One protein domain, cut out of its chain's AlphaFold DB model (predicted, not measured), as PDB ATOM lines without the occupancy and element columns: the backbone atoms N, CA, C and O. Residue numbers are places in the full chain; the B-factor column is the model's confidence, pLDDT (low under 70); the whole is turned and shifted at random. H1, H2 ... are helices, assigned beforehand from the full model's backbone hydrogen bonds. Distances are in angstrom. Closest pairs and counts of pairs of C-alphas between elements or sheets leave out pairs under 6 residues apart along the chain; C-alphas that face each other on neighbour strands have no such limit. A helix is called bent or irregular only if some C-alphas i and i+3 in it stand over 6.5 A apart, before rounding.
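What this domain is: This is residues 127 to 229 of the 233 residues of the protein "HD_assoc domain-containing protein" of Pseudomonas sp. EpS/L25 (UniProt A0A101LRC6). One long kinked helix, H1, makes the long axis; its first residues, 127 to 133, stick out, while H7, H6 and H4 pack on parts of the rest. H5 and H6 form a helical hairpin, with H5 on H6, and the short hairpin of H2 and H3 lies beyond the last residues of H1. The printed part has 103 residues with seven named helices, H1 to H7 in chain order, and no named strand: the class is all helix. It is compact, with a radius of gyration of the C-alphas of 14.7 A, yet elongated, spanning 48 by 27 by 20 A.

Where its parts are: H1, residues 127 to 151, runs 36.5 A from C-alpha 127 at (78.373, 163.075, 125.382). It has a kink of 35 degrees near residue 145 and is irregular: C-alphas 145 and 148 are 7.1 A apart. H6 is residues 200 to 213, 19.6 A; H5 is 185 to 194, 14.9 A; H4 is 174 to 182; H2 is 154 to 161; H3 is 165 to 170. H7, residues 217 to 227, 15.4 A, ends at C-alpha 227, (102.788, 160.091, 129.178).

How they stand to each other: H1 is the hub. Its residues 135 to 145 touch H7 at a steep tilt of 52 degrees, closest C-alphas Ile 142 and Tyr 224, 5.6 A. Its residues 139 to 150 touch H6, opposite ways at a shallow tilt of 30 degrees, closest C-alphas Leu 150 and Ala 205, 6.8 A. Its residues 146 to 149 touch H4, closest C-alphas Leu 149 and Glu 176, 6.0 A. H5 touches H6, closest C-alphas Cys 187 and Leu 207, 5.9 A. H2 touches H3, closest C-alphas Ala 159 and Ile 167, 6.6 A. H1 and H3 are apart. Every O i to N i+4 pair is within hydrogen-bond range in H2, H3, H4, H6 and H7; H1 has 18 of 21, H5 4 of 6.

The domain as a whole: The C-alphas farthest apart, of Glu 127 and Lys 166, are 49.9 A apart. The printed part has no cut, the six links are tight, and no printed residue is under 70 in pLDDT.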
ATOM      1  N   GLU A 127      77.229 163.308 126.260       82.56
ATOM      2  CA  GLU A 127      78.373 163.075 125.382       82.56
ATOM      3  C   GLU A 127      79.282 164.306 125.274       82.56
ATOM      4  O   GLU A 127      80.501 164.148 125.293       82.56
ATOM      5  N   ALA A 128      78.705 165.510 125.200       83.88
ATOM      6  CA  ALA A 128      79.455 166.764 125.176       83.88
ATOM      7  C   ALA A 128      80.129 167.023 126.533       83.88
ATOM      8  O   ALA A 128      81.334 167.253 126.575       83.88
ATOM      9  N   GLU A 129      79.404 166.850 127.643       88.00
ATOM     10  CA  GLU A 129      79.969 167.006 128.993       88.00
ATOM     11  C   GLU A 129      81.138 166.041 129.249       88.00
ATOM     12  O   GLU A 129      82.178 166.425 129.782       88.00
ATOM     13  N   ILE A 130      81.002 164.769 128.853       90.50
ATOM     14  CA  ILE A 130      82.083 163.781 128.998       90.50
ATOM     15  C   ILE A 130      83.300 164.179 128.157       90.50
ATOM     16  O   ILE A 130      84.429 163.994 128.615       90.50
ATOM     17  N   LEU A 131      83.085 164.705 126.948       89.44
ATOM     18  CA  LEU A 131      84.167 165.158 126.078       89.44
ATOM     19  C   LEU A 131      84.917 166.348 126.692       89.44
ATOM     20  O   LEU A 131      86.146 166.324 126.730       89.44
ATOM     21  N   GLU A 132      84.200 167.335 127.235       91.75
ATOM     22  CA  GLU A 132      84.798 168.486 127.926       91.75
ATOM     23  C   GLU A 132      85.608 168.056 129.156       91.75
ATOM     24  O   GLU A 132      86.763 168.454 129.311       91.75
ATOM     25  N   LEU A 133      85.050 167.171 129.991       94.12
ATOM     26  CA  LEU A 133      85.746 166.624 131.162       94.12
ATOM     27  C   LEU A 133      86.994 165.819 130.772       94.12
ATOM     28  O   LEU A 133      88.011 165.858 131.469       94.12
ATOM     29  N   ALA A 134      86.934 165.077 129.663       92.88
ATOM     30  CA  ALA A 134      88.090 164.358 129.139       92.88
ATOM     31  C   ALA A 134      89.174 165.323 128.635       92.88
ATOM     32  O   ALA A 134      90.354 165.092 128.906       92.88
ATOM     33  N   GLY A 135      88.779 166.402 127.951       95.69
ATOM     34  CA  GLY A 135      89.675 167.467 127.503       95.69
ATOM     35  C   GLY A 135      90.379 168.163 128.668       95.69
ATOM     36  O   GLY A 135      91.608 168.226 128.686       95.69
ATOM     37  N   ASP A 136      89.625 168.596 129.683       96.50
ATOM     38  CA  ASP A 136      90.170 169.217 130.901       96.50
ATOM     39  C   ASP A 136      91.186 168.305 131.606       96.50
ATOM     40  O   ASP A 136      92.314 168.713 131.900       96.50
ATOM     41  N   SER A 137      90.822 167.032 131.795       96.25
ATOM     42  CA  SER A 137      91.697 166.022 132.398       96.25
ATOM     43  C   SER A 137      92.977 165.810 131.586       96.25
ATOM     44  O   SER A 137      94.068 165.716 132.157       96.25
ATOM     45  N   ALA A 138      92.869 165.773 130.255       96.88
ATOM     46  CA  ALA A 138      94.018 165.600 129.376       96.88
ATOM     47  C   ALA A 138      94.968 166.799 129.440       96.88
ATOM     48  O   ALA A 138      96.161 166.610 129.678       96.88
ATOM     49  N   ILE A 139      94.459 168.026 129.293       98.00
ATOM     50  CA  ILE A 139      95.283 169.243 129.327       98.00
ATOM     51  C   ILE A 139      95.934 169.426 130.700       98.00
ATOM     52  O   ILE A 139      97.153 169.603 130.780       98.00
ATOM     53  N   SER A 140      95.158 169.299 131.779       97.56
ATOM     54  CA  SER A 140      95.671 169.366 133.154       97.56
ATOM     55  C   SER A 140      96.733 168.297 133.409       97.56
ATOM     56  O   SER A 140      97.793 168.570 133.977       97.56
ATOM     57  N   GLY A 141      96.486 167.078 132.929       97.56
ATOM     58  CA  GLY A 141      97.425 165.973 133.026       97.56
ATOM     59  C   GLY A 141      98.730 166.230 132.274       97.56
ATOM     60  O   GLY A 141      99.802 165.972 132.819       97.56
ATOM     61  N   ILE A 142      98.672 166.762 131.049       98.00
ATOM     62  CA  ILE A 142      99.869 167.123 130.274       98.00
ATOM     63  C   ILE A 142     100.655 168.215 131.002       98.00
ATOM     64  O   ILE A 142     101.861 168.057 131.187       98.00
ATOM     65  N   LEU A 143      99.996 169.279 131.468       97.88
ATOM     66  CA  LEU A 143     100.654 170.358 132.213       97.88
ATOM     67  C   LEU A 143     101.405 169.821 133.439       97.88
ATOM     68  O   LEU A 143     102.583 170.137 133.622       97.88
ATOM     69  N   GLU A 144     100.782 168.933 134.218       97.75
ATOM     70  CA  GLU A 144     101.433 168.322 135.384       97.75
ATOM     71  C   GLU A 144     102.649 167.465 134.986       97.75
ATOM     72  O   GLU A 144     103.662 167.463 135.685       97.75
ATOM     73  N   LYS A 145     102.616 166.780 133.831       97.38
ATOM     74  CA  LYS A 145     103.788 166.039 133.320       97.38
ATOM     75  C   LYS A 145     104.934 166.955 132.898       97.38
ATOM     76  O   LYS A 145     106.084 166.527 132.979       97.38
ATOM     77  N   PHE A 146     104.648 168.178 132.450       97.81
ATOM     78  CA  PHE A 146     105.657 169.155 132.021       97.81
ATOM     79  C   PHE A 146     106.182 170.041 133.157       97.81
ATOM     80  O   PHE A 146     107.253 170.633 133.012       97.81
ATOM     81  N   LYS A 147     105.501 170.073 134.307       97.50
ATOM     82  CA  LYS A 147     105.906 170.809 135.514       97.50
ATOM     83  C   LYS A 147     107.381 170.649 135.920       97.50
ATOM     84  O   LYS A 147     107.988 171.674 136.226       97.50
ATOM     85  N   PRO A 148     108.022 169.461 135.843       97.44
ATOM     86  CA  PRO A 148     109.442 169.333 136.171       97.44
ATOM     87  C   PRO A 148     110.351 170.289 135.388       97.44
ATOM     88  O   PRO A 148     111.354 170.738 135.925       97.44
ATOM     89  N   LEU A 149     110.001 170.668 134.150       97.94
ATOM     90  CA  LEU A 149     110.771 171.650 133.372       97.94
ATOM     91  C   LEU A 149     110.676 173.077 133.939       97.94
ATOM     92  O   LEU A 149     111.630 173.852 133.818       97.94
ATOM     93  N   LEU A 150     109.545 173.424 134.555       97.56
ATOM     94  CA  LEU A 150     109.319 174.723 135.195       97.56
ATOM     95  C   LEU A 150     110.028 174.831 136.544       97.56
ATOM     96  O   LEU A 150     110.496 175.915 136.892       97.56
ATOM     97  N   ASP A 151     110.142 173.715 137.262       97.06
ATOM     98  CA  ASP A 151     110.764 173.654 138.588       97.06
ATOM     99  C   ASP A 151     112.306 173.670 138.527       97.06
ATOM    100  O   ASP A 151     112.977 173.855 139.545       97.06
ATOM    101  N   LEU A 152     112.900 173.504 137.337       97.38
ATOM    102  CA  LEU A 152     114.353 173.527 137.176       97.38
ATOM    103  C   LEU A 152     114.958 174.919 137.418       97.38
ATOM    104  O   LEU A 152     114.465 175.920 136.884       97.38
ATOM    105  N   PRO A 153     116.129 174.996 138.077       96.75
ATOM    106  CA  PRO A 153     116.972 176.181 137.997       96.75
ATOM    107  C   PRO A 153     117.309 176.511 136.539       96.75
ATOM    108  O   PRO A 153     117.533 175.606 135.730       96.75
ATOM    109  N   LYS A 154     117.420 177.804 136.205       96.12
ATOM    110  CA  LYS A 154     117.773 178.261 134.848       96.12
ATOM    111  C   LYS A 154     119.019 177.568 134.297       96.12
ATOM    112  O   LYS A 154     118.988 177.061 133.187       96.12
ATOM    113  N   SER A 155     120.078 177.455 135.095       96.00
ATOM    114  CA  SER A 155     121.316 176.781 134.680       96.00
ATOM    115  C   SER A 155     121.113 175.309 134.304       96.00
ATOM    116  O   SER A 155     121.743 174.815 133.371       96.00
ATOM    117  N   SER A 156     120.222 174.597 134.998       97.31
ATOM    118  CA  SER A 156     119.868 173.213 134.678       97.31
ATOM    119  C   SER A 156     119.038 173.124 133.399       97.31
ATOM    120  O   SER A 156     119.267 172.227 132.592       97.31
ATOM    121  N   PHE A 157     118.109 174.059 133.191       97.75
ATOM    122  CA  PHE A 157     117.312 174.133 131.966       97.75
ATOM    123  C   PHE A 157     118.169 174.499 130.740       97.75
ATOM    124  O   PHE A 157     118.079 173.838 129.705       97.75
ATOM    125  N   ASP A 158     119.082 175.461 130.881       96.75
ATOM    126  CA  ASP A 158     120.062 175.831 129.852       96.75
ATOM    127  C   ASP A 158     120.934 174.626 129.462       96.75
ATOM    128  O   ASP A 158     121.103 174.330 128.276       96.75
ATOM    129  N   ALA A 159     121.387 173.839 130.444       97.00
ATOM    130  CA  ALA A 159     122.137 172.611 130.181       97.00
ATOM    131  C   ALA A 159     121.334 171.572 129.371       97.00
ATOM    132  O   ALA A 159     121.916 170.827 128.572       97.00
ATOM    133  N   LEU A 160     120.005 171.517 129.534       97.19
ATOM    134  CA  LEU A 160     119.140 170.669 128.705       97.19
ATOM    135  C   LEU A 160     119.083 171.165 127.256       97.19
ATOM    136  O   LEU A 160     119.217 170.349 126.337       97.19
ATOM    137  N   LEU A 161     118.937 172.477 127.048       96.06
ATOM    138  CA  LEU A 161     118.905 173.102 125.719       96.06
ATOM    139  C   LEU A 161     120.222 172.899 124.962       96.06
ATOM    140  O   LEU A 161     120.221 172.545 123.779       96.06
ATOM    141  N   GLU A 162     121.345 173.054 125.663       95.38
ATOM    142  CA  GLU A 162     122.701 172.869 125.132       95.38
ATOM    143  C   GLU A 162     123.098 171.391 124.999       95.38
ATOM    144  O   GLU A 162     124.100 171.056 124.363       95.38
ATOM    145  N   LYS A 163     122.279 170.483 125.547       94.88
ATOM    146  CA  LYS A 163     122.508 169.032 125.576       94.88
ATOM    147  C   LYS A 163     123.805 168.647 126.297       94.88
ATOM    148  O   LYS A 163     124.457 167.668 125.904       94.88
ATOM    149  N   ASP A 164     124.157 169.358 127.371       96.00
ATOM    150  CA  ASP A 164     125.329 169.042 128.194       96.00
ATOM    151  C   ASP A 164     125.123 167.722 128.951       96.00
ATOM    152  O   ASP A 164     124.485 167.631 130.002       96.00
ATOM    153  N   ARG A 165     125.719 166.653 128.417       94.06
ATOM    154  CA  ARG A 165     125.593 165.297 128.965       94.06
ATOM    155  C   ARG A 165     126.157 165.154 130.376       94.06
ATOM    156  O   ARG A 165     125.724 164.247 131.084       94.06
ATOM    157  N   LYS A 166     127.137 165.976 130.770       94.75
ATOM    158  CA  LYS A 166     127.758 165.873 132.096       94.75
ATOM    159  C   LYS A 166     126.792 166.383 133.155       94.75
ATOM    160  O   LYS A 166     126.500 165.636 134.086       94.75
ATOM    161  N   ILE A 167     126.253 167.590 132.953       93.75
ATOM    162  CA  ILE A 167     125.303 168.222 133.880       93.75
ATOM    163  C   ILE A 167     124.015 167.402 133.972       93.75
ATOM    164  O   ILE A 167     123.556 167.092 135.071       93.75
ATOM    165  N   ILE A 168     123.476 166.976 132.824       95.50
ATOM    166  CA  ILE A 168     122.255 166.159 132.771       95.50
ATOM    167  C   ILE A 168     122.421 164.878 133.589       95.50
ATOM    168  O   ILE A 168     121.554 164.545 134.392       95.50
ATOM    169  N   LYS A 169     123.552 164.175 133.429       95.50
ATOM    170  CA  LYS A 169     123.815 162.940 134.173       95.50
ATOM    171  C   LYS A 169     124.053 163.202 135.660       95.50
ATOM    172  O   LYS A 169     123.588 162.421 136.480       95.50
ATOM    173  N   SER A 170     124.771 164.269 136.020       96.12
ATOM    174  CA  SER A 170     125.043 164.582 137.430       96.12
ATOM    175  C   SER A 170     123.789 164.986 138.202       96.12
ATOM    176  O   SER A 170     123.701 164.702 139.391       96.12
ATOM    177  N   LEU A 171     122.834 165.631 137.529       94.94
ATOM    178  CA  LEU A 171     121.576 166.091 138.117       94.94
ATOM    179  C   LEU A 171     120.408 165.115 137.885       94.94
ATOM    180  O   LEU A 171     119.297 165.400 138.309       94.94
ATOM    181  N   ASN A 172     120.656 163.968 137.238       95.94
ATOM    182  CA  ASN A 172     119.656 162.942 136.924       95.94
ATOM    183  C   ASN A 172     118.450 163.460 136.105       95.94
ATOM    184  O   ASN A 172     117.314 163.059 136.339       95.94
ATOM    185  N   LEU A 173     118.706 164.334 135.122       97.06
ATOM    186  CA  LEU A 173     117.675 165.043 134.344       97.06
ATOM    187  C   LEU A 173     117.200 164.281 133.090       97.06
ATOM    188  O   LEU A 173     116.914 164.872 132.042       97.06
ATOM    189  N   ASP A 174     117.209 162.948 133.129       95.75
ATOM    190  CA  ASP A 174     116.889 162.121 131.959       95.75
ATOM    191  C   ASP A 174     115.418 162.240 131.532       95.75
ATOM    192  O   ASP A 174     115.116 162.118 130.339       95.75
ATOM    193  N   ILE A 175     114.508 162.488 132.479       95.75
ATOM    194  CA  ILE A 175     113.075 162.648 132.208       95.75
ATOM    195  C   ILE A 175     112.805 164.020 131.593       95.75
ATOM    196  O   ILE A 175     112.215 164.103 130.518       95.75
ATOM    197  N   GLU A 176     113.325 165.079 132.202       98.00
ATOM    198  CA  GLU A 176     113.231 166.468 131.752       98.00
ATOM    199  C   GLU A 176     113.811 166.612 130.347       98.00
ATOM    200  O   GLU A 176     113.183 167.180 129.456       98.00
ATOM    201  N   LYS A 177     114.964 165.987 130.089       97.56
ATOM    202  CA  LYS A 177     115.536 165.922 128.741       97.56
ATOM    203  C   LYS A 177     114.573 165.296 127.733       97.56
ATOM    204  O   LYS A 177     114.490 165.767 126.599       97.56
ATOM    205  N   ARG A 178     113.896 164.200 128.089       96.75
ATOM    206  CA  ARG A 178     112.945 163.521 127.190       96.75
ATOM    207  C   ARG A 178     111.694 164.364 126.968       96.75
ATOM    208  O   ARG A 178     111.279 164.461 125.819       96.75
ATOM    209  N   LEU A 179     111.170 165.005 128.010       97.38
ATOM    210  CA  LEU A 179     110.046 165.942 127.919       97.38
ATOM    211  C   LEU A 179     110.383 167.131 127.013       97.38
ATOM    212  O   LEU A 179     109.636 167.423 126.085       97.38
ATOM    213  N   LEU A 180     111.554 167.748 127.196       97.56
ATOM    214  CA  LEU A 180     112.010 168.858 126.356       97.56
ATOM    215  C   LEU A 180     112.135 168.453 124.878       97.56
ATOM    216  O   LEU A 180     111.850 169.254 123.994       97.56
ATOM    217  N   ASN A 181     112.514 167.203 124.589       96.31
ATOM    218  CA  ASN A 181     112.596 166.702 123.212       96.31
ATOM    219  C   ASN A 181     111.226 166.518 122.535       96.31
ATOM    220  O   ASN A 181     111.197 166.391 121.311       96.31
ATOM    221  N   LEU A 182     110.124 166.472 123.293       96.50
ATOM    222  CA  LEU A 182     108.769 166.451 122.729       96.50
ATOM    223  C   LEU A 182     108.362 167.826 122.189       96.50
ATOM    224  O   LEU A 182     107.543 167.905 121.276       96.50
ATOM    225  N   ILE A 183     108.956 168.896 122.724       96.88
ATOM    226  CA  ILE A 183     108.639 170.263 122.329       96.88
ATOM    227  C   ILE A 183     109.193 170.536 120.917       96.88
ATOM    228  O   ILE A 183     110.385 170.321 120.656       96.88
ATOM    229  N   PRO A 184     108.366 171.040 119.979       96.50
ATOM    230  CA  PRO A 184     108.799 171.395 118.641       96.50
ATOM    231  C   PRO A 184     109.962 172.383 118.662       96.50
ATOM    232  O   PRO A 184     109.979 173.373 119.395       96.50
ATOM    233  N   LYS A 185     110.922 172.173 117.755       95.00
ATOM    234  CA  LYS A 185     112.098 173.047 117.622       95.00
ATOM    235  C   LYS A 185     111.729 174.512 117.387       95.00
ATOM    236  O   LYS A 185     112.527 175.381 117.711       95.00
ATOM    237  N   GLN A 186     110.569 174.782 116.788       94.44
ATOM    238  CA  GLN A 186     110.123 176.145 116.527       94.44
ATOM    239  C   GLN A 186     109.798 176.895 117.825       94.44
ATOM    240  O   GLN A 186     110.272 178.014 117.983       94.44
ATOM    241  N   CYS A 187     109.112 176.263 118.781       95.38
ATOM    242  CA  CYS A 187     108.841 176.853 120.095       95.38
ATOM    243  C   CYS A 187     110.156 177.135 120.845       95.38
ATOM    244  O   CYS A 187     110.366 178.229 121.362       95.38
ATOM    245  N   ILE A 188     111.105 176.189 120.797       96.62
ATOM    246  CA  ILE A 188     112.440 176.350 121.401       96.62
ATOM    247  C   ILE A 188     113.214 177.518 120.773       96.62
ATOM    248  O   ILE A 188     113.897 178.258 121.478       96.62
ATOM    249  N   LYS A 189     113.118 177.710 119.451       95.69
ATOM    250  CA  LYS A 189     113.722 178.872 118.782       95.69
ATOM    251  C   LYS A 189     113.126 180.182 119.287       95.69
ATOM    252  O   LYS A 189     113.894 181.100 119.542       95.69
ATOM    253  N   THR A 190     111.803 180.262 119.434       95.06
ATOM    254  CA  THR A 190     111.133 181.453 119.975       95.06
ATOM    255  C   THR A 190     111.631 181.758 121.385       95.06
ATOM    256  O   THR A 190     112.112 182.863 121.619       95.06
ATOM    257  N   TYR A 191     111.635 180.758 122.271       96.88
ATOM    258  CA  TYR A 191     112.165 180.883 123.633       96.88
ATOM    259  C   TYR A 191     113.631 181.352 123.661       96.88
ATOM    260  O   TYR A 191     113.993 182.223 124.445       96.88
ATOM    261  N   ASN A 192     114.484 180.824 122.776       96.06
ATOM    262  CA  ASN A 192     115.911 181.155 122.759       96.06
ATOM    263  C   ASN A 192     116.217 182.628 122.454       96.06
ATOM    264  O   ASN A 192     117.312 183.070 122.796       96.06
ATOM    265  N   HIS A 193     115.302 183.381 121.835       95.69
ATOM    266  CA  HIS A 193     115.481 184.829 121.670       95.69
ATOM    267  C   HIS A 193     115.392 185.579 123.006       95.69
ATOM    268  O   HIS A 193     116.016 186.623 123.154       95.69
ATOM    269  N   GLU A 194     114.674 185.018 123.980       95.19
ATOM    270  CA  GLU A 194     114.366 185.647 125.267       95.19
ATOM    271  C   GLU A 194     115.020 184.926 126.461       95.19
ATOM    272  O   GLU A 194     114.820 185.305 127.613       95.19
ATOM    273  N   LYS A 195     115.839 183.892 126.215       92.62
ATOM    274  CA  LYS A 195     116.426 183.031 127.263       92.62
ATOM    275  C   LYS A 195     117.317 183.768 128.272       92.62
ATOM    276  O   LYS A 195     117.533 183.280 129.377       92.62
ATOM    277  N   ASP A 196     117.880 184.907 127.877       94.81
ATOM    278  CA  ASP A 196     118.761 185.727 128.720       94.81
ATOM    279  C   ASP A 196     118.003 186.899 129.369       94.81
ATOM    280  O   ASP A 196     118.591 187.706 130.091       94.81
ATOM    281  N   SER A 197     116.687 186.984 129.143       95.25
ATOM    282  CA  SER A 197     115.814 187.963 129.780       95.25
ATOM    283  C   SER A 197     115.737 187.733 131.296       95.25
ATOM    284  O   SER A 197     115.676 186.586 131.748       95.25
ATOM    285  N   PRO A 198     115.629 188.798 132.114       94.94
ATOM    286  CA  PRO A 198     115.291 188.674 133.535       94.94
ATOM    287  C   PRO A 198     113.964 187.940 133.789       94.94
ATOM    288  O   PRO A 198     113.735 187.450 134.891       94.94
ATOM    289  N   LEU A 199     113.095 187.865 132.773       96.69
ATOM    290  CA  LEU A 199     111.817 187.155 132.797       96.69
ATOM    291  C   LEU A 199     111.909 185.746 132.184       96.69
ATOM    292  O   LEU A 199     110.897 185.211 131.745       96.69
ATOM    293  N   GLU A 200     113.091 185.123 132.128       97.38
ATOM    294  CA  GLU A 200     113.276 183.812 131.484       97.38
ATOM    295  C   GLU A 200     112.246 182.766 131.929       97.38
ATOM    296  O   GLU A 200     111.678 182.085 131.082       97.38
ATOM    297  N   TRP A 201     111.933 182.679 133.227       97.81
ATOM    298  CA  TRP A 201     110.939 181.723 133.720       97.81
ATOM    299  C   TRP A 201     109.552 181.934 133.088       97.81
ATOM    300  O   TRP A 201     108.884 180.965 132.732       97.81
ATOM    301  N   TYR A 202     109.137 183.190 132.879       97.81
ATOM    302  CA  TYR A 202     107.895 183.520 132.173       97.81
ATOM    303  C   TYR A 202     107.939 183.026 130.723       97.81
ATOM    304  O   TYR A 202     107.001 182.380 130.260       97.81
ATOM    305  N   TYR A 203     109.053 183.241 130.020       97.94
ATOM    306  CA  TYR A 203     109.221 182.724 128.660       97.94
ATOM    307  C   TYR A 203     109.300 181.196 128.615       97.94
ATOM    308  O   TYR A 203     108.830 180.589 127.652       97.94
ATOM    309  N   ARG A 204     109.832 180.551 129.657       98.19
ATOM    310  CA  ARG A 204     109.816 179.090 129.794       98.19
ATOM    311  C   ARG A 204     108.402 178.557 130.014       98.19
ATOM    312  O   ARG A 204     108.050 177.522 129.450       98.19
ATOM    313  N   ALA A 205     107.579 179.259 130.790       98.06
ATOM    314  CA  ALA A 205     106.162 178.939 130.913       98.06
ATOM    315  C   ALA A 205     105.458 179.064 129.556       98.06
ATOM    316  O   ALA A 205     104.803 178.116 129.126       98.06
ATOM    317  N   HIS A 206     105.689 180.158 128.829       97.44
ATOM    318  CA  HIS A 206     105.158 180.335 127.475       97.44
ATOM    319  C   HIS A 206     105.623 179.257 126.496       97.44
ATOM    320  O   HIS A 206     104.808 178.755 125.740       97.44
ATOM    321  N   LEU A 207     106.882 178.819 126.555       97.94
ATOM    322  CA  LEU A 207     107.374 177.706 125.739       97.94
ATOM    323  C   LEU A 207     106.512 176.441 125.893       97.94
ATOM    324  O   LEU A 207     106.238 175.753 124.908       97.94
ATOM    325  N   ILE A 208     106.117 176.121 127.127       97.88
ATOM    326  CA  ILE A 208     105.287 174.949 127.430       97.88
ATOM    327  C   ILE A 208     103.836 175.195 127.012       97.88
ATOM    328  O   ILE A 208     103.235 174.317 126.396       97.88
ATOM    329  N   ILE A 209     103.292 176.383 127.290       97.31
ATOM    330  CA  ILE A 209     101.930 176.746 126.884       97.31
ATOM    331  C   ILE A 209     101.789 176.733 125.362       97.31
ATOM    332  O   ILE A 209     100.883 176.073 124.872       97.31
ATOM    333  N   ASP A 210     102.712 177.342 124.617       96.62
ATOM    334  CA  ASP A 210     102.704 177.378 123.149       96.62
ATOM    335  C   ASP A 210     102.746 175.968 122.544       96.62
ATOM    336  O   ASP A 210     102.133 175.698 121.510       96.62
ATOM    337  N   TYR A 211     103.484 175.051 123.180       96.81
ATOM    338  CA  TYR A 211     103.509 173.654 122.762       96.81
ATOM    339  C   TYR A 211     102.154 172.973 122.969       96.81
ATOM    340  O   TYR A 211     101.679 172.292 122.062       96.81
ATOM    341  N   ILE A 212     101.544 173.155 124.142       97.00
ATOM    342  CA  ILE A 212     100.283 172.500 124.512       97.00
ATOM    343  C   ILE A 212      99.102 173.108 123.746       97.00
ATOM    344  O   ILE A 212      98.291 172.366 123.204       97.00
ATOM    345  N   SER A 213      99.025 174.433 123.619       96.25
ATOM    346  CA  SER A 213      97.966 175.110 122.856       96.25
ATOM    347  C   SER A 213      98.081 174.883 121.348       96.25
ATOM    348  O   SER A 213      97.119 175.093 120.620       96.25
ATOM    349  N   GLY A 214      99.261 174.484 120.865       96.12
ATOM    350  CA  GLY A 214      99.480 174.088 119.474       96.12
ATOM    351  C   GLY A 214      99.047 172.653 119.154       96.12
ATOM    352  O   GLY A 214      99.192 172.226 118.007       96.12
ATOM    353  N   MET A 215      98.569 171.887 120.141       96.62
ATOM    354  CA  MET A 215      98.079 170.524 119.943       96.62
ATOM    355  C   MET A 215      96.667 170.527 119.353       96.62
ATOM    356  O   MET A 215      95.839 171.360 119.705       96.62
ATOM    357  N   THR A 216      96.375 169.556 118.488       96.81
ATOM    358  CA  THR A 216      94.987 169.189 118.176       96.81
ATOM    359  C   THR A 216      94.423 168.305 119.289       96.81
ATOM    360  O   THR A 216      95.193 167.659 120.003       96.81
ATOM    361  N   ASP A 217      93.098 168.211 119.396       95.06
ATOM    362  CA  ASP A 217      92.415 167.413 120.426       95.06
ATOM    363  C   ASP A 217      92.897 165.953 120.461       95.06
ATOM    364  O   ASP A 217      93.315 165.451 121.508       95.06
ATOM    365  N   ASP A 218      92.929 165.290 119.299       94.25
ATOM    366  CA  ASP A 218      93.406 163.907 119.174       94.25
ATOM    367  C   ASP A 218      94.860 163.761 119.634       94.25
ATOM    368  O   ASP A 218      95.211 162.807 120.333       94.25
ATOM    369  N   PHE A 219      95.712 164.721 119.268       95.69
ATOM    370  CA  PHE A 219      97.121 164.687 119.633       95.69
ATOM    371  C   PHE A 219      97.318 164.926 121.134       95.69
ATOM    372  O   PHE A 219      98.120 164.226 121.755       95.69
ATOM    373  N   ALA A 220      96.573 165.853 121.741       97.00
ATOM    374  CA  ALA A 220      96.614 166.092 123.181       97.00
ATOM    375  C   ALA A 220      96.197 164.832 123.958       97.00
ATOM    376  O   ALA A 220      96.926 164.377 124.844       97.00
ATOM    377  N   LEU A 221      95.083 164.201 123.577       95.25
ATOM    378  CA  LEU A 221      94.634 162.945 124.186       95.25
ATOM    379  C   LEU A 221      95.666 161.822 124.020       95.25
ATOM    380  O   LEU A 221      95.966 161.110 124.983       95.25
ATOM    381  N   GLU A 222      96.245 161.676 122.828       95.12
ATOM    382  CA  GLU A 222      97.282 160.679 122.556       95.12
ATOM    383  C   GLU A 222      98.529 160.903 123.426       95.12
ATOM    384  O   GLU A 222      99.031 159.964 124.055       95.12
ATOM    385  N   ILE A 223      99.019 162.144 123.499       95.56
ATOM    386  CA  ILE A 223     100.172 162.515 124.326       95.56
ATOM    387  C   ILE A 223      99.878 162.252 125.800       95.56
ATOM    388  O   ILE A 223     100.695 161.622 126.475       95.56
ATOM    389  N   TYR A 224      98.709 162.659 126.294       96.50
ATOM    390  CA  TYR A 224      98.316 162.411 127.677       96.50
ATOM    391  C   TYR A 224      98.300 160.911 128.011       96.50
ATOM    392  O   TYR A 224      98.887 160.490 129.014       96.50
ATOM    393  N   GLN A 225      97.697 160.086 127.151       95.50
ATOM    394  CA  GLN A 225      97.643 158.632 127.339       95.50
ATOM    395  C   GLN A 225      99.036 157.991 127.320       95.50
ATOM    396  O   GLN A 225      99.314 157.110 128.143       95.50
ATOM    397  N   LYS A 226      99.922 158.439 126.422       94.81
ATOM    398  CA  LYS A 226     101.313 157.964 126.333       94.81
ATOM    399  C   LYS A 226     102.121 158.336 127.572       94.81
ATOM    400  O   LYS A 226     102.761 157.471 128.167       94.81
ATOM    401  N   LEU A 227     102.063 159.598 127.998       94.62
ATOM    402  CA  LEU A 227     102.788 160.091 129.178       94.62
ATOM    403  C   LEU A 227     102.248 159.521 130.495       94.62
ATOM    404  O   LEU A 227     102.970 159.467 131.494       94.62
ATOM    405  N   SER A 228     100.991 159.080 130.503       94.31
ATOM    406  CA  SER A 228     100.358 158.420 131.649       94.31
ATOM    407  C   SER A 228     100.517 156.897 131.642       94.31
ATOM    408  O   SER A 228     100.073 156.242 132.579       94.31
ATOM    409  N   GLY A 229     101.158 156.317 130.619       92.12
ATOM    410  CA  GLY A 229     101.369 154.870 130.515       92.12
ATOM    411  C   GLY A 229     100.099 154.063 130.221       92.12
ATOM    412  O   GLY A 229     100.101 152.848 130.391       92.12
TER     413      GLY A 229